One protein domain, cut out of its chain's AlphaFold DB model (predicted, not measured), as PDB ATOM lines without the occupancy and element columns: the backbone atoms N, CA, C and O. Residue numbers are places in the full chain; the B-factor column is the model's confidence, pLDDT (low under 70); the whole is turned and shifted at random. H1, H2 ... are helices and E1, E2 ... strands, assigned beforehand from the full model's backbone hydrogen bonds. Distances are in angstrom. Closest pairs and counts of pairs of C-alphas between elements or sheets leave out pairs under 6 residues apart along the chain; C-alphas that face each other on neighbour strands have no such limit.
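AT A GLANCE: This is residues 19 to 72, 154 to 223 and 447 to 470 of the 525 residues of the protein "DUF2807 domain-containing protein" of Plasmopara halstedii (UniProt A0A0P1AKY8). Two sheets stand roughly face to face as a sandwich, E6, E7, E3 and E9 opposite E1, E2, E5, the later part of E8 and E4; across one end lies a small floor made by the turned first part of E8 with E10 and E11, and the short helix H1 sits beside it. The printed part has 148 residues, with eleven named strands and one named helix, in the order E1 E2 E3 E4 E5 H1 E6 E7 E8 E9 E10 E11. One sheet runs E6 E7 E3 E9 and is mixed; the other is branched and also mixed. The class is mostly strand, and the whole is compact, with a radius of gyration of the C-alphas of 14.8 A and spans of 40 by 38 by 25 A.

IN THESE COORDINATES: E1 is residues 20 to 24, beginning at C-alpha 20 (182.292, 152.931, 123.292). E2 is residues 40 to 48, 26.7 A long, followed by E3, residues 54 to 58, and E4, residues 63 to 67. E5 is residues 154 to 163, 27.9 A, and H1 is residues 166 to 170. E6 is residues 172 to 176 and E7 residues 184 to 189. E8, residues 194 to 206, is 29.7 A and begins at C-alpha 194 (176.385, 140.091, 100.878). E9 is residues 214 to 217, E10 residues 447 to 452, and E11 residues 461 to 468, 21.7 A, ending at C-alpha 468 (170.049, 122.391, 108.796).

HOW THE PARTS SIT: In the branched, twisted sheet, E1 and E2 form a hairpin, with N 23 and O 45 at 2.9 A. E5 lies on the other side of E2, antiparallel, with N 44 and O 159 at 2.9 A. E8 bends by 93 degrees at residue 197 and its pairing is staggered. Its residues 194 to 198 pair with E10, antiparallel, with N 196 and O 449 at 3.0 A. Its residues 200 to 206 pair with E5, antiparallel, with N 203 and O 160 at 2.8 A. On the other side of E8 from E5 is E4, parallel, with N 204 and O 64 at 2.8 A. E10 and E11 form a hairpin, with N 463 and O 450 at 2.9 A. H1 is on this sheet, at the sheet's level, with a height over the sheet of 2.6 A; its closest C-alpha pair with E8 is Leu 168 and Gly 196, 4.2 A. Its O i to N i+4 pair is within hydrogen-bond range. In the other sheet E6 and E7 form an antiparallel hairpin, with N 175 and O 186 at 2.9 A. E7 and E3 are parallel, with N 187 and O 56 at 2.8 A, and so are E3 and E9, with N 57 and O 216 at 2.8 A. Between the sheets, the closest C-alphas of E1 and E6 are those of Trp 20 and Pro 176, 7.3 A apart.

THE WHOLE: The two C-alphas farthest apart are those of Ser 70 and Ala 455, 42.2 A. Residues 73 to 153 are not printed, with 12.9 A from C-alpha 72 to C-alpha 154; residues 224 to 446 are not printed, with 15.2 A from C-alpha 223 to C-alpha 447. The link from E1 to E2, residues 25 to 39, is long. Mean pLDDT of the printed part is 89.4; residues 19, 69 to 72 and 465 to 470 are under 70.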
ATOM      1  N   ALA A  19     181.303 156.957 123.103       69.25
ATOM      2  CA  ALA A  19     180.929 156.378 124.395       69.25
ATOM      3  C   ALA A  19     181.366 154.901 124.533       69.25
ATOM      4  O   ALA A  19     181.254 154.325 125.609       69.25
ATOM      5  N   TRP A  20     181.866 154.320 123.434       81.75
ATOM      6  CA  TRP A  20     182.292 152.931 123.292       81.75
ATOM      7  C   TRP A  20     183.586 152.816 122.484       81.75
ATOM      8  O   TRP A  20     183.716 153.475 121.443       81.75
ATOM      9  N   THR A  21     184.449 151.874 122.856       86.19
ATOM     10  CA  THR A  21     185.527 151.361 121.998       86.19
ATOM     11  C   THR A  21     185.275 149.900 121.642       86.19
ATOM     12  O   THR A  21     185.048 149.057 122.507       86.19
ATOM     13  N   PHE A  22     185.366 149.589 120.348       91.19
ATOM     14  CA  PHE A  22     185.274 148.230 119.817       91.19
ATOM     15  C   PHE A  22     186.641 147.818 119.271       91.19
ATOM     16  O   PHE A  22     187.082 148.334 118.244       91.19
ATOM     17  N   ASN A  23     187.313 146.886 119.944       93.00
ATOM     18  CA  ASN A  23     188.527 146.260 119.427       93.00
ATOM     19  C   ASN A  23     188.143 144.939 118.745       93.00
ATOM     20  O   ASN A  23     187.640 144.027 119.401       93.00
ATOM     21  N   VAL A  24     188.330 144.863 117.427       95.00
ATOM     22  CA  VAL A  24     187.782 143.799 116.573       95.00
ATOM     23  C   VAL A  24     188.911 142.985 115.956       95.00
ATOM     24  O   VAL A  24     189.799 143.549 115.319       95.00
ATOM     25  N   SER A  25     188.864 141.660 116.098       94.62
ATOM     26  CA  SER A  25     189.808 140.771 115.419       94.62
ATOM     27  C   SER A  25     189.495 140.646 113.923       94.62
ATOM     28  O   SER A  25     188.347 140.787 113.483       94.62
ATOM     29  N   GLU A  26     190.511 140.286 113.139       94.69
ATOM     30  CA  GLU A  26     190.290 139.610 111.856       94.69
ATOM     31  C   GLU A  26     189.657 138.223 112.096       94.69
ATOM     32  O   GLU A  26     189.648 137.717 113.226       94.69
ATOM     33  N   VAL A  27     189.106 137.604 111.047       94.50
ATOM     34  CA  VAL A  27     188.635 136.212 111.119       94.50
ATOM     35  C   VAL A  27     189.847 135.284 111.057       94.50
ATOM     36  O   VAL A  27     190.556 135.252 110.052       94.50
ATOM     37  N   ALA A  28     190.077 134.520 112.120       93.69
ATOM     38  CA  ALA A  28     191.234 133.637 112.261       93.69
ATOM     39  C   ALA A  28     190.833 132.311 112.929       93.69
ATOM     40  O   ALA A  28     189.780 132.249 113.567       93.69
ATOM     41  N   PRO A  29     191.645 131.242 112.828       92.38
ATOM     42  CA  PRO A  29     191.464 130.060 113.665       92.38
ATOM     43  C   PRO A  29     191.475 130.428 115.161       92.38
ATOM     44  O   PRO A  29     192.218 131.335 115.548       92.38
ATOM     45  N   PRO A  30     190.667 129.763 116.005       88.94
ATOM     46  CA  PRO A  30     190.706 129.981 117.446       88.94
ATOM     47  C   PRO A  30     192.026 129.492 118.062       88.94
ATOM     48  O   PRO A  30     192.703 128.628 117.505       88.94
ATOM     49  N   GLU A  31     192.388 130.055 119.219       84.81
ATOM     50  CA  GLU A  31     193.594 129.663 119.971       84.81
ATOM     51  C   GLU A  31     193.459 128.238 120.541       84.81
ATOM     52  O   GLU A  31     194.409 127.458 120.486       84.81
ATOM     53  N   ASP A  32     192.252 127.883 120.995       84.75
ATOM     54  CA  ASP A  32     191.850 126.544 121.433       84.75
ATOM     55  C   ASP A  32     190.891 125.886 120.427       84.75
ATOM     56  O   ASP A  32     190.102 126.552 119.755       84.75
ATOM     57  N   ILE A  33     190.896 124.551 120.350       78.31
ATOM     58  CA  ILE A  33     189.960 123.801 119.496       78.31
ATOM     59  C   ILE A  33     188.579 123.769 120.167       78.31
ATOM     60  O   ILE A  33     188.330 122.945 121.045       78.31
ATOM     61  N   LEU A  34     187.678 124.655 119.731       77.75
ATOM     62  CA  LEU A  34     186.337 124.810 120.312       77.75
ATOM     63  C   LEU A  34     185.392 123.635 119.999       77.75
ATOM     64  O   LEU A  34     184.623 123.220 120.863       77.75
ATOM     65  N   GLY A  35     185.458 123.079 118.785       79.00
ATOM     66  CA  GLY A  35     184.577 121.989 118.365       79.00
ATOM     67  C   GLY A  35     184.608 121.702 116.864       79.00
ATOM     68  O   GLY A  35     185.300 122.367 116.088       79.00
ATOM     69  N   GLU A  36     183.833 120.702 116.439       84.88
ATOM     70  CA  GLU A  36     183.584 120.474 115.015       84.88
ATOM     71  C   GLU A  36     182.833 121.678 114.415       84.88
ATOM     72  O   GLU A  36     181.964 122.276 115.045       84.88
ATOM     73  N   HIS A  37     183.217 122.067 113.198       90.25
ATOM     74  CA  HIS A  37     182.733 123.266 112.503       90.25
ATOM     75  C   HIS A  37     182.997 124.622 113.206       90.25
ATOM     76  O   HIS A  37     182.482 125.634 112.742       90.25
ATOM     77  N   GLN A  38     183.840 124.686 114.244       89.06
ATOM     78  CA  GLN A  38     184.355 125.938 114.835       89.06
ATOM     79  C   GLN A  38     185.844 126.122 114.506       89.06
ATOM     80  O   GLN A  38     186.697 126.274 115.377       89.06
ATOM     81  N   THR A  39     186.170 126.067 113.213       92.62
ATOM     82  CA  THR A  39     187.544 126.189 112.695       92.62
ATOM     83  C   THR A  39     188.017 127.636 112.545       92.62
ATOM     84  O   THR A  39     189.192 127.863 112.267       92.62
ATOM     85  N   LEU A  40     187.111 128.603 112.688       95.62
ATOM     86  CA  LEU A  40     187.339 130.044 112.619       95.62
ATOM     87  C   LEU A  40     186.569 130.744 113.746       95.62
ATOM     88  O   LEU A  40     185.498 130.296 114.160       95.62
ATOM     89  N   GLN A  41     187.086 131.883 114.196       95.75
ATOM     90  CA  GLN A  41     186.388 132.807 115.078       95.75
ATOM     91  C   GLN A  41     186.648 134.268 114.692       95.75
ATOM     92  O   GLN A  41     187.662 134.604 114.075       95.75
ATOM     93  N   ARG A  42     185.739 135.141 115.124       96.19
ATOM     94  CA  ARG A  42     185.897 136.593 115.163       96.19
ATOM     95  C   ARG A  42     185.507 137.098 116.548       96.19
ATOM     96  O   ARG A  42     184.518 136.641 117.117       96.19
ATOM     97  N   THR A  43     186.299 138.010 117.105       96.50
ATOM     98  CA  THR A  43     186.106 138.543 118.459       96.50
ATOM     99  C   THR A  43     185.944 140.059 118.434       96.50
ATOM    100  O   THR A  43     186.690 140.749 117.741       96.50
ATOM    101  N   TRP A  44     185.024 140.574 119.250       96.69
ATOM    102  CA  TRP A  44     184.913 141.988 119.602       96.69
ATOM    103  C   TRP A  44     185.116 142.106 121.110       96.69
ATOM    104  O   TRP A  44     184.314 141.586 121.888       96.69
ATOM    105  N   VAL A  45     186.179 142.788 121.531       95.06
ATOM    106  CA  VAL A  45     186.336 143.251 122.913       95.06
ATOM    107  C   VAL A  45     185.707 144.638 122.986       95.06
ATOM    108  O   VAL A  45     186.075 145.526 122.213       95.06
ATOM    109  N   VAL A  46     184.722 144.791 123.867       93.44
ATOM    110  CA  VAL A  46     183.840 145.956 123.929       93.44
ATOM    111  C   VAL A  46     184.061 146.687 125.250       93.44
ATOM    112  O   VAL A  46     183.818 146.126 126.324       93.44
ATOM    113  N   SER A  47     184.496 147.941 125.156       91.56
ATOM    114  CA  SER A  47     184.745 148.820 126.301       91.56
ATOM    115  C   SER A  47     183.760 149.989 126.337       91.56
ATOM    116  O   SER A  47     183.306 150.453 125.289       91.56
ATOM    117  N   SER A  48     183.408 150.430 127.547       90.50
ATOM    118  CA  SER A  48     182.440 151.499 127.819       90.50
ATOM    119  C   SER A  48     182.747 152.206 129.148       90.50
ATOM    120  O   SER A  48     183.508 151.706 129.981       90.50
ATOM    121  N   PHE A  49     182.137 153.372 129.363       87.44
ATOM    122  CA  PHE A  49     182.175 154.105 130.634       87.44
ATOM    123  C   PHE A  49     181.050 153.713 131.602       87.44
ATOM    124  O   PHE A  49     181.164 153.959 132.803       87.44
ATOM    125  N   THR A  50     179.975 153.091 131.107       88.88
ATOM    126  CA  THR A  50     178.895 152.526 131.931       88.88
ATOM    127  C   THR A  50     178.729 151.034 131.648       88.88
ATOM    128  O   THR A  50     179.393 150.464 130.787       88.88
ATOM    129  N   GLN A  51     177.925 150.355 132.465       89.00
ATOM    130  CA  GLN A  51     177.759 148.905 132.392       89.00
ATOM    131  C   GLN A  51     176.713 148.524 131.343       89.00
ATOM    132  O   GLN A  51     175.753 149.254 131.115       89.00
ATOM    133  N   LEU A  52     176.886 147.354 130.725       92.69
ATOM    134  CA  LEU A  52     175.981 146.882 129.684       92.69
ATOM    135  C   LEU A  52     174.622 146.469 130.276       92.69
ATOM    136  O   LEU A  52     174.505 145.409 130.897       92.69
ATOM    137  N   GLU A  53     173.599 147.295 130.045       95.44
ATOM    138  CA  GLU A  53     172.213 147.056 130.458       95.44
ATOM    139  C   GLU A  53     171.333 146.488 129.333       95.44
ATOM    140  O   GLU A  53     170.321 145.852 129.629       95.44
ATOM    141  N   GLN A  54     171.653 146.728 128.054       96.19
ATOM    142  CA  GLN A  54     170.747 146.388 126.943       96.19
ATOM    143  C   GLN A  54     171.453 145.679 125.782       96.19
ATOM    144  O   GLN A  54     172.423 146.196 125.231       96.19
ATOM    145  N   LEU A  55     170.910 144.538 125.356       96.88
ATOM    146  CA  LEU A  55     171.351 143.760 124.197       96.88
ATOM    147  C   LEU A  55     170.281 143.754 123.096       96.88
ATOM    148  O   LEU A  55     169.121 143.425 123.350       96.88
ATOM    149  N   TYR A  56     170.685 144.045 121.861       96.38
ATOM    150  CA  TYR A  56     169.893 143.808 120.651       96.38
ATOM    151  C   TYR A  56     170.623 142.809 119.747       96.38
ATOM    152  O   TYR A  56     171.779 143.034 119.393       96.38
ATOM    153  N   LEU A  57     169.955 141.710 119.395       96.38
ATOM    154  CA  LEU A  57     170.530 140.528 118.754       96.38
ATOM    155  C   LEU A  57     169.776 140.216 117.450       96.38
ATOM    156  O   LEU A  57     168.680 139.653 117.469       96.38
ATOM    157  N   ALA A  58     170.367 140.580 116.314       93.62
ATOM    158  CA  ALA A  58     169.818 140.383 114.970       93.62
ATOM    159  C   ALA A  58     170.826 139.639 114.076       93.62
ATOM    160  O   ALA A  58     171.317 140.170 113.082       93.62
ATOM    161  N   VAL A  59     171.187 138.418 114.485       93.19
ATOM    162  CA  VAL A  59     172.220 137.593 113.840       93.19
ATOM    163  C   VAL A  59     171.809 136.120 113.706       93.19
ATOM    164  O   VAL A  59     171.032 135.633 114.529       93.19
ATOM    165  N   PRO A  60     172.343 135.397 112.701       91.62
ATOM    166  CA  PRO A  60     172.193 133.951 112.570       91.62
ATOM    167  C   PRO A  60     173.004 133.178 113.620       91.62
ATOM    168  O   PRO A  60     173.992 133.669 114.170       91.62
ATOM    169  N   GLY A  61     172.617 131.918 113.830       89.88
ATOM    170  CA  GLY A  61     173.197 131.041 114.847       89.88
ATOM    171  C   GLY A  61     172.544 131.195 116.223       89.88
ATOM    172  O   GLY A  61     171.875 132.195 116.489       89.88
ATOM    173  N   PRO A  62     172.735 130.218 117.124       94.62
ATOM    174  CA  PRO A  62     172.387 130.389 118.523       94.62
ATOM    175  C   PRO A  62     173.339 131.387 119.202       94.62
ATOM    176  O   PRO A  62     174.537 131.445 118.890       94.62
ATOM    177  N   VAL A  63     172.804 132.165 120.143       97.31
ATOM    178  CA  VAL A  63     173.516 133.192 120.913       97.31
ATOM    179  C   VAL A  63     173.461 132.847 122.397       97.31
ATOM    180  O   VAL A  63     172.394 132.846 123.001       97.31
ATOM    181  N   PHE A  64     174.621 132.610 123.001       97.06
ATOM    182  CA  PHE A  64     174.750 132.340 124.433       97.06
ATOM    183  C   PHE A  64     175.243 133.597 125.152       97.06
ATOM    184  O   PHE A  64     176.285 134.136 124.781       97.06
ATOM    185  N   VAL A  65     174.508 134.083 126.152       96.94
ATOM    186  CA  VAL A  65     174.909 135.223 126.993       96.94
ATOM    187  C   VAL A  65     175.297 134.687 128.366       96.94
ATOM    188  O   VAL A  65     174.471 134.126 129.089       96.94
ATOM    189  N   GLU A  66     176.577 134.826 128.698       94.81
ATOM    190  CA  GLU A  66     177.225 134.169 129.833       94.81
ATOM    191  C   GLU A  66     178.050 135.172 130.645       94.81
ATOM    192  O   GLU A  66     178.565 136.157 130.116       94.81
ATOM    193  N   LEU A  67     178.203 134.908 131.940       92.25
ATOM    194  CA  LEU A  67     179.149 135.622 132.792       92.25
ATOM    195  C   LEU A  67     180.524 134.948 132.673       92.25
ATOM    196  O   LEU A  67     180.602 133.726 132.775       92.25
ATOM    197  N   ASP A  68     181.602 135.714 132.491       87.50
ATOM    198  CA  ASP A  68     182.969 135.191 132.603       87.50
ATOM    199  C   ASP A  68     183.449 135.310 134.064       87.50
ATOM    200  O   ASP A  68     183.763 136.414 134.525       87.50
ATOM    201  N   PRO A  69     183.520 134.200 134.826       67.44
ATOM    202  CA  PRO A  69     183.913 134.246 136.228       67.44
ATOM    203  C   PRO A  69     185.412 134.511 136.426       67.44
ATOM    204  O   PRO A  69     185.821 134.799 137.548       67.44
ATOM    205  N   SER A  70     186.244 134.411 135.380       69.12
ATOM    206  CA  SER A  70     187.705 134.537 135.500       69.12
ATOM    207  C   SER A  70     188.183 135.971 135.751       69.12
ATOM    208  O   SER A  70     189.291 136.163 136.253       69.12
ATOM    209  N   LEU A  71     187.337 136.963 135.445       61.09
ATOM    210  CA  LEU A  71     187.604 138.394 135.633       61.09
ATOM    211  C   LEU A  71     186.684 139.060 136.670       61.09
ATOM    212  O   LEU A  71     186.766 140.273 136.874       61.09
ATOM    213  N   LEU A  72     185.852 138.285 137.374       60.88
ATOM    214  CA  LEU A  72     185.195 138.774 138.586       60.88
ATOM    215  C   LEU A  72     186.259 139.113 139.647       60.88
ATOM    216  O   LEU A  72     187.260 138.397 139.759       60.88
ATOM    217  N   ALA A 154     186.130 150.781 130.911       87.75
ATOM    218  CA  ALA A 154     186.172 149.402 131.365       87.75
ATOM    219  C   ALA A 154     185.735 148.459 130.242       87.75
ATOM    220  O   ALA A 154     184.807 148.764 129.492       87.75
ATOM    221  N   VAL A 155     186.357 147.282 130.153       90.56
ATOM    222  CA  VAL A 155     185.849 146.212 129.286       90.56
ATOM    223  C   VAL A 155     184.562 145.671 129.911       90.56
ATOM    224  O   VAL A 155     184.583 145.182 131.038       90.56
ATOM    225  N   VAL A 156     183.444 145.758 129.189       92.06
ATOM    226  CA  VAL A 156     182.118 145.346 129.687       92.06
ATOM    227  C   VAL A 156     181.624 144.044 129.064       92.06
ATOM    228  O   VAL A 156     180.912 143.288 129.726       92.06
ATOM    229  N   ALA A 157     182.040 143.746 127.829       94.56
ATOM    230  CA  ALA A 157     181.707 142.497 127.154       94.56
ATOM    231  C   ALA A 157     182.799 142.031 126.175       94.56
ATOM    232  O   ALA A 157     183.555 142.830 125.618       94.56
ATOM    233  N   LYS A 158     182.841 140.721 125.922       95.38
ATOM    234  CA  LYS A 158     183.603 140.083 124.842       95.38
ATOM    235  C   LYS A 158     182.651 139.219 124.019       95.38
ATOM    236  O   LYS A 158     182.192 138.177 124.480       95.38
ATOM    237  N   ILE A 159     182.372 139.647 122.792       96.88
ATOM    238  CA  ILE A 159     181.601 138.867 121.818       96.88
ATOM    239  C   ILE A 159     182.576 137.955 121.077       96.88
ATOM    240  O   ILE A 159     183.582 138.432 120.553       96.88
ATOM    241  N   VAL A 160     182.262 136.666 120.988       96.38
ATOM    242  CA  VAL A 160     182.960 135.683 120.154       96.38
ATOM    243  C   VAL A 160     181.943 135.052 119.208       96.38
ATOM    244  O   VAL A 160     181.006 134.391 119.651       96.38
ATOM    245  N   VAL A 161     182.128 135.244 117.905       96.75
ATOM    246  CA  VAL A 161     181.378 134.541 116.855       96.75
ATOM    247  C   VAL A 161     182.301 133.474 116.289       96.75
ATOM    248  O   VAL A 161     183.410 133.775 115.854       96.75
ATOM    249  N   SER A 162     181.868 132.221 116.325       96.12
ATOM    250  CA  SER A 162     182.655 131.041 115.951       96.12
ATOM    251  C   SER A 162     181.944 130.254 114.855       96.12
ATOM    252  O   SER A 162     180.715 130.231 114.824       96.12
ATOM    253  N   GLY A 163     182.692 129.625 113.950       95.50
ATOM    254  CA  GLY A 163     182.116 128.922 112.805       95.50
ATOM    255  C   GLY A 163     183.153 128.348 111.844       95.50
ATOM    256  O   GLY A 163     184.332 128.231 112.179       95.50
ATOM    257  N   ASN A 164     182.720 127.990 110.632       95.50
ATOM    258  CA  ASN A 164     183.584 127.396 109.600       95.50
ATOM    259  C   ASN A 164     183.680 128.202 108.292       95.50
ATOM    260  O   ASN A 164     184.317 127.740 107.347       95.50
ATOM    261  N   SER A 165     183.059 129.381 108.228       96.62
ATOM    262  CA  SER A 165     182.946 130.199 107.016       96.62
ATOM    263  C   SER A 165     183.458 131.611 107.280       96.62
ATOM    264  O   SER A 165     182.935 132.305 108.151       96.62
ATOM    265  N   SER A 166     184.494 132.034 106.547       96.00
ATOM    266  CA  SER A 166     185.037 133.396 106.632       96.00
ATOM    267  C   SER A 166     184.003 134.441 106.250       96.00
ATOM    268  O   SER A 166     183.948 135.510 106.848       96.00
ATOM    269  N   ASP A 167     183.184 134.113 105.260       95.62
ATOM    270  CA  ASP A 167     182.341 135.069 104.562       95.62
ATOM    271  C   ASP A 167     181.131 135.386 105.450       95.62
ATOM    272  O   ASP A 167     180.886 136.546 105.773       95.62
ATOM    273  N   LEU A 168     180.510 134.346 106.027       95.38
ATOM    274  CA  LEU A 168     179.483 134.489 107.061       95.38
ATOM    275  C   LEU A 168     180.006 135.205 108.323       95.38
ATOM    276  O   LEU A 168     179.317 136.073 108.847       95.38
ATOM    277  N   LEU A 169     181.219 134.896 108.808       96.06
ATOM    278  CA  LEU A 169     181.810 135.577 109.980       96.06
ATOM    279  C   LEU A 169     182.236 137.031 109.694       96.06
ATOM    280  O   LEU A 169     182.417 137.811 110.633       96.06
ATOM    281  N   ASN A 170     182.404 137.410 108.425       96.56
ATOM    282  CA  ASN A 170     182.706 138.783 108.032       96.56
ATOM    283  C   ASN A 170     181.469 139.686 108.022       96.56
ATOM    284  O   ASN A 170     181.622 140.867 108.317       96.56
ATOM    285  N   MET A 171     180.273 139.138 107.786       96.06
ATOM    286  CA  MET A 171     179.008 139.890 107.781       96.06
ATOM    287  C   MET A 171     178.582 140.407 109.171       96.06
ATOM    288  O   MET A 171     177.685 141.237 109.256       96.06
ATOM    289  N   PHE A 172     179.170 139.925 110.272       96.31
ATOM    290  CA  PHE A 172     178.771 140.303 111.638       96.31
ATOM    291  C   PHE A 172     179.342 141.667 112.062       96.31
ATOM    292  O   PHE A 172     180.525 141.953 111.872       96.31
ATOM    293  N   GLN A 173     178.527 142.475 112.742       95.56
ATOM    294  CA  GLN A 173     178.904 143.780 113.281       95.56
ATOM    295  C   GLN A 173     178.362 143.993 114.701       95.56
ATOM    296  O   GLN A 173     177.164 143.871 114.958       95.56
ATOM    297  N   ALA A 174     179.262 144.357 115.617       95.19
ATOM    298  CA  ALA A 174     178.912 144.924 116.914       95.19
ATOM    299  C   ALA A 174     178.963 146.459 116.837       95.19
ATOM    300  O   ALA A 174     179.930 147.017 116.314       95.19
ATOM    301  N   ALA A 175     177.932 147.123 117.353       93.50
ATOM    302  CA  ALA A 175     177.739 148.571 117.288       93.50
ATOM    303  C   ALA A 175     176.968 149.073 118.528       93.50
ATOM    304  O   ALA A 175     176.280 148.286 119.179       93.50
ATOM    305  N   PRO A 176     177.024 150.368 118.886       92.19
ATOM    306  CA  PRO A 176     176.154 150.910 119.927       92.19
ATOM    307  C   PRO A 176     174.706 150.979 119.423       92.19
ATOM    308  O   PRO A 176     174.451 151.489 118.333       92.19
ATOM    309  N   LEU A 177     173.738 150.523 120.223       88.94
ATOM    310  CA  LEU A 177     172.315 150.572 119.850       88.94
ATOM    311  C   LEU A 177     171.786 152.016 119.785       88.94
ATOM    312  O   LEU A 177     170.889 152.325 119.005       88.94
ATOM    313  N   HIS A 178     172.365 152.910 120.589       84.88
ATOM    314  CA  HIS A 178     172.075 154.340 120.578       84.88
ATOM    315  C   HIS A 178     173.394 155.132 120.552       84.88
ATOM    316  O   HIS A 178     174.125 155.086 121.540       84.88
ATOM    317  N   PRO A 179     173.686 155.958 119.524       74.69
ATOM    318  CA  PRO A 179     174.941 156.730 119.420       74.69
ATOM    319  C   PRO A 179     175.215 157.778 120.523       74.69
ATOM    320  O   PRO A 179     176.133 158.585 120.395       74.69
ATOM    321  N   ARG A 180     174.383 157.834 121.570       78.38
ATOM    322  CA  ARG A 180     174.487 158.743 122.724       78.38
ATOM    323  C   ARG A 180     174.293 158.034 124.073       78.38
ATOM    324  O   ARG A 180     174.051 158.716 125.065       78.38
ATOM    325  N   ARG A 181     174.328 156.699 124.108       82.00
ATOM    326  CA  ARG A 181     174.327 155.920 125.350       82.00
ATOM    327  C   ARG A 181     175.493 154.935 125.362       82.00
ATOM    328  O   ARG A 181     175.867 154.394 124.327       82.00
ATOM    329  N   ASP A 182     176.007 154.703 126.557       85.19
ATOM    330  CA  ASP A 182     177.090 153.790 126.938       85.19
ATOM    331  C   ASP A 182     176.556 152.450 127.507       85.19
ATOM    332  O   ASP A 182     177.331 151.549 127.821       85.19
ATOM    333  N   ASP A 183     175.225 152.292 127.576       90.25
ATOM    334  CA  ASP A 183     174.508 151.189 128.240       90.25
ATOM    335  C   ASP A 183     173.983 150.078 127.307       90.25
ATOM    336  O   ASP A 183     173.501 149.047 127.781       90.25
ATOM    337  N   SER A 184     173.969 150.309 125.990       92.25
ATOM    338  CA  SER A 184     173.189 149.530 125.023       92.25
ATOM    339  C   SER A 184     173.973 149.133 123.766       92.25
ATOM    340  O   SER A 184     174.424 149.971 122.982       92.25
ATOM    341  N   LEU A 185     174.089 147.820 123.561       94.44
ATOM    342  CA  LEU A 185     174.892 147.147 122.540       94.44
ATOM    343  C   LEU A 185     173.996 146.438 121.518       94.44
ATOM    344  O   LEU A 185     173.034 145.752 121.868       94.44
ATOM    345  N   LYS A 186     174.349 146.579 120.244       94.94
ATOM    346  CA  LYS A 186     173.720 145.941 119.091       94.94
ATOM    347  C   LYS A 186     174.708 144.951 118.473       94.94
ATOM    348  O   LYS A 186     175.841 145.324 118.183       94.94
ATOM    349  N   LEU A 187     174.275 143.716 118.239       96.12
ATOM    350  CA  LEU A 187     174.968 142.734 117.410       96.12
ATOM    351  C   LEU A 187     174.041 142.368 116.249       96.12
ATOM    352  O   LEU A 187     172.938 141.865 116.470       96.12
ATOM    353  N   HIS A 188     174.467 142.674 115.029       95.06
ATOM    354  CA  HIS A 188     173.663 142.552 113.813       95.06
ATOM    355  C   HIS A 188     174.525 142.154 112.609       95.06
ATOM    356  O   HIS A 188     175.744 142.012 112.728       95.06
ATOM    357  N   LEU A 189     173.895 141.970 111.450       94.62
ATOM    358  CA  LEU A 189     174.596 141.880 110.170       94.62
ATOM    359  C   LEU A 189     174.865 143.282 109.602       94.62
ATOM    360  O   LEU A 189     174.051 144.192 109.784       94.62
ATOM    361  N   MET A 190     175.997 143.461 108.920       94.88
ATOM    362  CA  MET A 190     176.340 144.705 108.224       94.88
ATOM    363  C   MET A 190     175.285 145.043 107.168       94.88
ATOM    364  O   MET A 190     174.758 144.161 106.493       94.88
ATOM    365  N   ASN A 191     174.973 146.332 107.035       94.56
ATOM    366  CA  ASN A 191     174.004 146.822 106.060       94.56
ATOM    367  C   ASN A 191     174.646 146.926 104.664       94.56
ATOM    368  O   ASN A 191     174.984 148.018 104.218       94.56
ATOM    369  N   GLU A 192     174.875 145.779 104.023       94.75
ATOM    370  CA  GLU A 192     175.478 145.667 102.691       94.75
ATOM    371  C   GLU A 192     174.956 144.439 101.917       94.75
ATOM    372  O   GLU A 192     174.483 143.458 102.506       94.75
ATOM    373  N   ASP A 193     175.059 144.497 100.585       94.75
ATOM    374  CA  ASP A 193     174.779 143.378  99.677       94.75
ATOM    375  C   ASP A 193     175.831 142.269  99.868       94.75
ATOM    376  O   ASP A 193     176.962 142.377  99.381       94.75
ATOM    377  N   ALA A 194     175.472 141.189 100.566       94.50
ATOM    378  CA  ALA A 194     176.385 140.091 100.878       94.50
ATOM    379  C   ALA A 194     175.662 138.738 100.977       94.50
ATOM    380  O   ALA A 194     174.446 138.650 101.143       94.50
ATOM    381  N   SER A 195     176.425 137.650 100.885       94.25
ATOM    382  CA  SER A 195     175.920 136.301 101.129       94.25
ATOM    383  C   SER A 195     176.951 135.451 101.858       94.25
ATOM    384  O   SER A 195     178.157 135.556 101.628       94.25
ATOM    385  N   GLY A 196     176.464 134.606 102.763       93.94
ATOM    386  CA  GLY A 196     177.301 133.756 103.594       93.94
ATOM    387  C   GLY A 196     176.546 132.513 104.037       93.94
ATOM    388  O   GLY A 196     175.437 132.589 104.565       93.94
ATOM    389  N   GLU A 197     177.168 131.351 103.856       95.19
ATOM    390  CA  GLU A 197     176.687 130.101 104.434       95.19
ATOM    391  C   GLU A 197     177.765 129.409 105.261       95.19
ATOM    392  O   GLU A 197     178.964 129.546 105.002       95.19
ATOM    393  N   GLY A 198     177.330 128.680 106.284       94.56
ATOM    394  CA  GLY A 198     178.207 127.957 107.190       94.56
ATOM    395  C   GLY A 198     177.538 127.615 108.514       94.56
ATOM    396  O   GLY A 198     176.405 128.001 108.800       94.56
ATOM    397  N   TYR A 199     178.274 126.884 109.339       95.00
ATOM    398  CA  TYR A 199     177.959 126.699 110.747       95.00
ATOM    399  C   TYR A 199     178.420 127.920 111.538       95.00
ATOM    400  O   TYR A 199     179.538 128.397 111.334       95.00
ATOM    401  N   VAL A 200     177.574 128.401 112.451       95.06
ATOM    402  CA  VAL A 200     177.871 129.552 113.311       95.06
ATOM    403  C   VAL A 200     177.288 129.378 114.720       95.06
ATOM    404  O   VAL A 200     176.217 128.798 114.895       95.06
ATOM    405  N   GLN A 201     178.013 129.875 115.725       95.06
ATOM    406  CA  GLN A 201     177.591 130.050 117.120       95.06
ATOM    407  C   GLN A 201     178.142 131.379 117.638       95.06
ATOM    408  O   GLN A 201     179.340 131.645 117.500       95.06
ATOM    409  N   THR A 202     177.303 132.158 118.318       96.75
ATOM    410  CA  THR A 202     177.725 133.360 119.045       96.75
ATOM    411  C   THR A 202     177.784 133.083 120.546       96.75
ATOM    412  O   THR A 202     176.904 132.433 121.112       96.75
ATOM    413  N   THR A 203     178.790 133.619 121.230       96.38
ATOM    414  CA  THR A 203     178.805 133.714 122.693       96.38
ATOM    415  C   THR A 203     179.221 135.119 123.119       96.38
ATOM    416  O   THR A 203     180.209 135.658 122.626       96.38
ATOM    417  N   ILE A 204     178.445 135.722 124.015       96.69
ATOM    418  CA  ILE A 204     178.664 137.051 124.577       96.69
ATOM    419  C   ILE A 204     179.021 136.859 126.047       96.69
ATOM    420  O   ILE A 204     178.157 136.552 126.866       96.69
ATOM    421  N   TYR A 205     180.301 137.031 126.359       95.56
ATOM    422  CA  TYR A 205     180.803 137.009 127.726       95.56
ATOM    423  C   TYR A 205     180.671 138.401 128.338       95.56
ATOM    424  O   TYR A 205     181.144 139.378 127.754       95.56
ATOM    425  N   LEU A 206     180.039 138.491 129.504       94.31
ATOM    426  CA  LEU A 206     179.945 139.703 130.313       94.31
ATOM    427  C   LEU A 206     180.943 139.646 131.468       94.31
ATOM    428  O   LEU A 206     181.220 138.571 131.999       94.31
ATOM    429  N   PHE A 207     181.436 140.809 131.896       89.56
ATOM    430  CA  PHE A 207     182.421 140.915 132.986       89.56
ATOM    431  C   PHE A 207     181.841 141.443 134.307       89.56
ATOM    432  O   PHE A 207     182.569 141.638 135.279       89.56
ATOM    433  N   LYS A 208     180.519 141.642 134.372       89.06
ATOM    434  CA  LYS A 208     179.793 142.014 135.591       89.06
ATOM    435  C   LYS A 208     178.539 141.149 135.746       89.06
ATOM    436  O   LYS A 208     177.739 141.048 134.821       89.06
ATOM    437  N   LYS A 209     178.357 140.574 136.940       90.62
ATOM    438  CA  LYS A 209     177.123 139.884 137.345       90.62
ATOM    439  C   LYS A 209     175.946 140.868 137.420       90.62
ATOM    440  O   LYS A 209     176.129 142.017 137.828       90.62
ATOM    441  N   ASN A 210     174.748 140.403 137.072       90.38
ATOM    442  CA  ASN A 210     173.481 141.120 137.220       90.38
ATOM    443  C   ASN A 210     173.463 142.509 136.535       90.38
ATOM    444  O   ASN A 210     173.021 143.488 137.134       90.38
ATOM    445  N   SER A 211     173.978 142.631 135.300       92.00
ATOM    446  CA  SER A 211     174.018 143.922 134.583       92.00
ATOM    447  C   SER A 211     172.880 144.113 133.578       92.00
ATOM    448  O   SER A 211     172.367 145.223 133.447       92.00
ATOM    449  N   VAL A 212     172.473 143.060 132.863       96.88
ATOM    450  CA  VAL A 212     171.545 143.186 131.735       96.88
ATOM    451  C   VAL A 212     170.109 143.311 132.233       96.88
ATOM    452  O   VAL A 212     169.590 142.460 132.950       96.88
ATOM    453  N   ARG A 213     169.450 144.382 131.799       97.62
ATOM    454  CA  ARG A 213     168.045 144.693 132.070       97.62
ATOM    455  C   ARG A 213     167.160 144.493 130.841       97.62
ATOM    456  O   ARG A 213     165.963 144.274 130.990       97.62
ATOM    457  N   ARG A 214     167.700 144.562 129.616       98.19
ATOM    458  CA  ARG A 214     166.911 144.415 128.376       98.19
ATOM    459  C   ARG A 214     167.594 143.497 127.366       98.19
ATOM    460  O   ARG A 214     168.750 143.726 127.028       98.19
ATOM    461  N   VAL A 215     166.870 142.518 126.822       98.06
ATOM    462  CA  VAL A 215     167.321 141.723 125.666       98.06
ATOM    463  C   VAL A 215     166.241 141.723 124.594       98.06
ATOM    464  O   VAL A 215     165.077 141.439 124.872       98.06
ATOM    465  N   THR A 216     166.626 142.045 123.361       96.88
ATOM    466  CA  THR A 216     165.773 141.943 122.172       96.88
ATOM    467  C   THR A 216     166.416 140.996 121.166       96.88
ATOM    468  O   THR A 216     167.543 141.247 120.751       96.88
ATOM    469  N   SER A 217     165.713 139.944 120.750       94.50
ATOM    470  CA  SER A 217     166.074 139.118 119.592       94.50
ATOM    471  C   SER A 217     165.193 139.476 118.391       94.50
ATOM    472  O   SER A 217     163.996 139.730 118.534       94.50
ATOM    473  N   ALA A 218     165.794 139.537 117.203       90.06
ATOM    474  CA  ALA A 218     165.128 139.914 115.953       90.06
ATOM    475  C   ALA A 218     165.587 139.037 114.770       90.06
ATOM    476  O   ALA A 218     165.813 139.522 113.662       90.06
ATOM    477  N   PHE A 219     165.776 137.739 115.025       82.00
ATOM    478  CA  PHE A 219     166.248 136.745 114.058       82.00
ATOM    479  C   PHE A 219     165.680 135.351 114.390       82.00
ATOM    480  O   PHE A 219     165.089 135.158 115.451       82.00
ATOM    481  N   SER A 220     165.883 134.355 113.522       77.75
ATOM    482  CA  SER A 220     165.524 132.943 113.780       77.75
ATOM    483  C   SER A 220     166.618 132.136 114.507       77.75
ATOM    484  O   SER A 220     166.742 130.923 114.320       77.75
ATOM    485  N   GLY A 221     167.456 132.809 115.297       84.69
ATOM    486  CA  GLY A 221     168.445 132.187 116.179       84.69
ATOM    487  C   GLY A 221     167.893 132.026 117.594       84.69
ATOM    488  O   GLY A 221     167.145 132.883 118.063       84.69
ATOM    489  N   ASP A 222     168.268 130.946 118.277       93.62
ATOM    490  CA  ASP A 222     167.928 130.755 119.689       93.62
ATOM    491  C   ASP A 222     168.870 131.564 120.587       93.62
ATOM    492  O   ASP A 222     170.090 131.500 120.444       93.62
ATOM    493  N   VAL A 223     168.316 132.303 121.544       97.38
ATOM    494  CA  VAL A 223     169.065 133.074 122.541       97.38
ATOM    495  C   VAL A 223     168.965 132.378 123.893       97.38
ATOM    496  O   VAL A 223     167.870 132.189 124.418       97.38
ATOM    497  N   TYR A 447     173.494 127.943 108.963       91.56
ATOM    498  CA  TYR A 447     172.669 128.961 108.319       91.56
ATOM    499  C   TYR A 447     173.209 129.258 106.914       91.56
ATOM    500  O   TYR A 447     174.412 129.203 106.666       91.56
ATOM    501  N   SER A 448     172.300 129.595 106.003       92.94
ATOM    502  CA  SER A 448     172.594 130.212 104.708       92.94
ATOM    503  C   SER A 448     171.796 131.512 104.633       92.94
ATOM    504  O   SER A 448     170.567 131.479 104.759       92.94
ATOM    505  N   VAL A 449     172.500 132.644 104.538       92.38
ATOM    506  CA  VAL A 449     171.940 133.995 104.668       92.38
ATOM    507  C   VAL A 449     172.363 134.854 103.482       92.38
ATOM    508  O   VAL A 449     173.536 134.882 103.110       92.38
ATOM    509  N   GLU A 450     171.401 135.591 102.938       92.56
ATOM    510  CA  GLU A 450     171.610 136.629 101.927       92.56
ATOM    511  C   GLU A 450     171.097 137.963 102.491       92.56
ATOM    512  O   GLU A 450     169.992 138.017 103.040       92.56
ATOM    513  N   THR A 451     171.901 139.023 102.379       93.31
ATOM    514  CA  THR A 451     171.582 140.395 102.805       93.31
ATOM    515  C   THR A 451     171.566 141.346 101.614       93.31
ATOM    516  O   THR A 451     172.321 141.167 100.658       93.31
ATOM    517  N   ALA A 452     170.719 142.371 101.693       93.06
ATOM    518  CA  ALA A 452     170.666 143.490 100.761       93.06
ATOM    519  C   ALA A 452     170.721 144.828 101.518       93.06
ATOM    520  O   ALA A 452     170.129 144.957 102.596       93.06
ATOM    521  N   GLU A 453     171.406 145.826 100.953       93.44
ATOM    522  CA  GLU A 453     171.555 147.154 101.561       93.44
ATOM    523  C   GLU A 453     170.194 147.867 101.701       93.44
ATOM    524  O   GLU A 453     169.524 148.204 100.719       93.44
ATOM    525  N   SER A 454     169.789 148.151 102.941       91.06
ATOM    526  CA  SER A 454     168.555 148.868 103.250       91.06
ATOM    527  C   SER A 454     168.823 150.357 103.468       91.06
ATOM    528  O   SER A 454     169.375 150.775 104.485       91.06
ATOM    529  N   ALA A 455     168.334 151.201 102.557       88.81
ATOM    530  CA  ALA A 455     168.424 152.664 102.664       88.81
ATOM    531  C   ALA A 455     167.514 153.284 103.758       88.81
ATOM    532  O   ALA A 455     167.372 154.507 103.829       88.81
ATOM    533  N   LEU A 456     166.844 152.459 104.577       86.25
ATOM    534  CA  LEU A 456     165.850 152.863 105.584       86.25
ATOM    535  C   LEU A 456     166.186 152.404 107.018       86.25
ATOM    536  O   LEU A 456     165.436 152.718 107.951       86.25
ATOM    537  N   SER A 457     167.279 151.664 107.210       86.00
ATOM    538  CA  SER A 457     167.691 151.112 108.505       86.00
ATOM    539  C   SER A 457     169.214 151.014 108.621       86.00
ATOM    540  O   SER A 457     169.922 151.079 107.625       86.00
ATOM    541  N   ASP A 458     169.711 150.805 109.840       84.69
ATOM    542  CA  ASP A 458     171.111 150.449 110.125       84.69
ATOM    543  C   ASP A 458     171.311 148.913 110.115       84.69
ATOM    544  O   ASP A 458     172.230 148.383 110.740       84.69
ATOM    545  N   ASP A 459     170.390 148.193 109.470       87.38
ATOM    546  CA  ASP A 459     170.296 146.736 109.355       87.38
ATOM    547  C   ASP A 459     169.916 146.408 107.905       87.38
ATOM    548  O   ASP A 459     169.052 147.107 107.364       87.38
ATOM    549  N   PRO A 460     170.502 145.370 107.287       89.38
ATOM    550  CA  PRO A 460     170.109 144.940 105.954       89.38
ATOM    551  C   PRO A 460     168.705 144.330 105.951       89.38
ATOM    552  O   PRO A 460     168.256 143.741 106.940       89.38
ATOM    553  N   ASP A 461     168.055 144.371 104.792       86.25
ATOM    554  CA  ASP A 461     166.962 143.444 104.511       86.25
ATOM    555  C   ASP A 461     167.583 142.059 104.250       86.25
ATOM    556  O   ASP A 461     168.513 141.931 103.454       86.25
ATOM    557  N   PHE A 462     167.115 141.014 104.941       83.69
ATOM    558  CA  PHE A 462     167.725 139.678 104.886       83.69
ATOM    559  C   PHE A 462     166.733 138.573 104.514       83.69
ATOM    560  O   PHE A 462     165.529 138.660 104.779       83.69
ATOM    561  N   SER A 463     167.261 137.490 103.943       80.38
ATOM    562  CA  SER A 463     166.544 136.227 103.767       80.38
ATOM    563  C   SER A 463     167.382 135.042 104.252       80.38
ATOM    564  O   SER A 463     168.614 135.085 104.257       80.38
ATOM    565  N   ILE A 464     166.702 133.985 104.701       77.31
ATOM    566  CA  ILE A 464     167.327 132.764 105.218       77.31
ATOM    567  C   ILE A 464     166.933 131.623 104.287       77.31
ATOM    568  O   ILE A 464     165.765 131.243 104.224       77.31
ATOM    569  N   VAL A 465     167.906 131.096 103.544       61.81
ATOM    570  CA  VAL A 465     167.663 130.147 102.444       61.81
ATOM    571  C   VAL A 465     167.563 128.708 102.958       61.81
ATOM    572  O   VAL A 465     166.790 127.907 102.429       61.81
ATOM    573  N   ALA A 466     168.315 128.375 104.012       62.12
ATOM    574  CA  ALA A 466     168.222 127.091 104.702       62.12
ATOM    575  C   ALA A 466     168.766 127.157 106.137       62.12
ATOM    576  O   ALA A 466     169.815 127.752 106.390       62.12
ATOM    577  N   THR A 467     168.110 126.430 107.042       60.44
ATOM    578  CA  THR A 467     168.693 125.952 108.300       60.44
ATOM    579  C   THR A 467     168.776 124.427 108.249       60.44
ATOM    580  O   THR A 467     167.814 123.755 107.879       60.44
ATOM    581  N   LYS A 468     169.932 123.849 108.600       58.69
ATOM    582  CA  LYS A 468     170.049 122.391 108.796       58.69
ATOM    583  C   LYS A 468     170.040 122.111 110.290       58.69
ATOM    584  O   LYS A 468     171.077 122.209 110.944       58.69
ATOM    585  N   GLN A 469     168.873 121.764 110.829       44.53
ATOM    586  CA  GLN A 469     168.807 121.157 112.155       44.53
ATOM    587  C   GLN A 469     169.521 119.801 112.107       44.53
ATOM    588  O   GLN A 469     169.172 118.938 111.303       44.53
ATOM    589  N   SER A 470     170.523 119.611 112.966       36.16
ATOM    590  CA  SER A 470     171.207 118.322 113.115       36.16
ATOM    591  C   SER A 470     170.356 117.387 113.983       36.16
ATOM    592  O   SER A 470     170.617 117.179 115.165       36.16
TER     593      SER A 470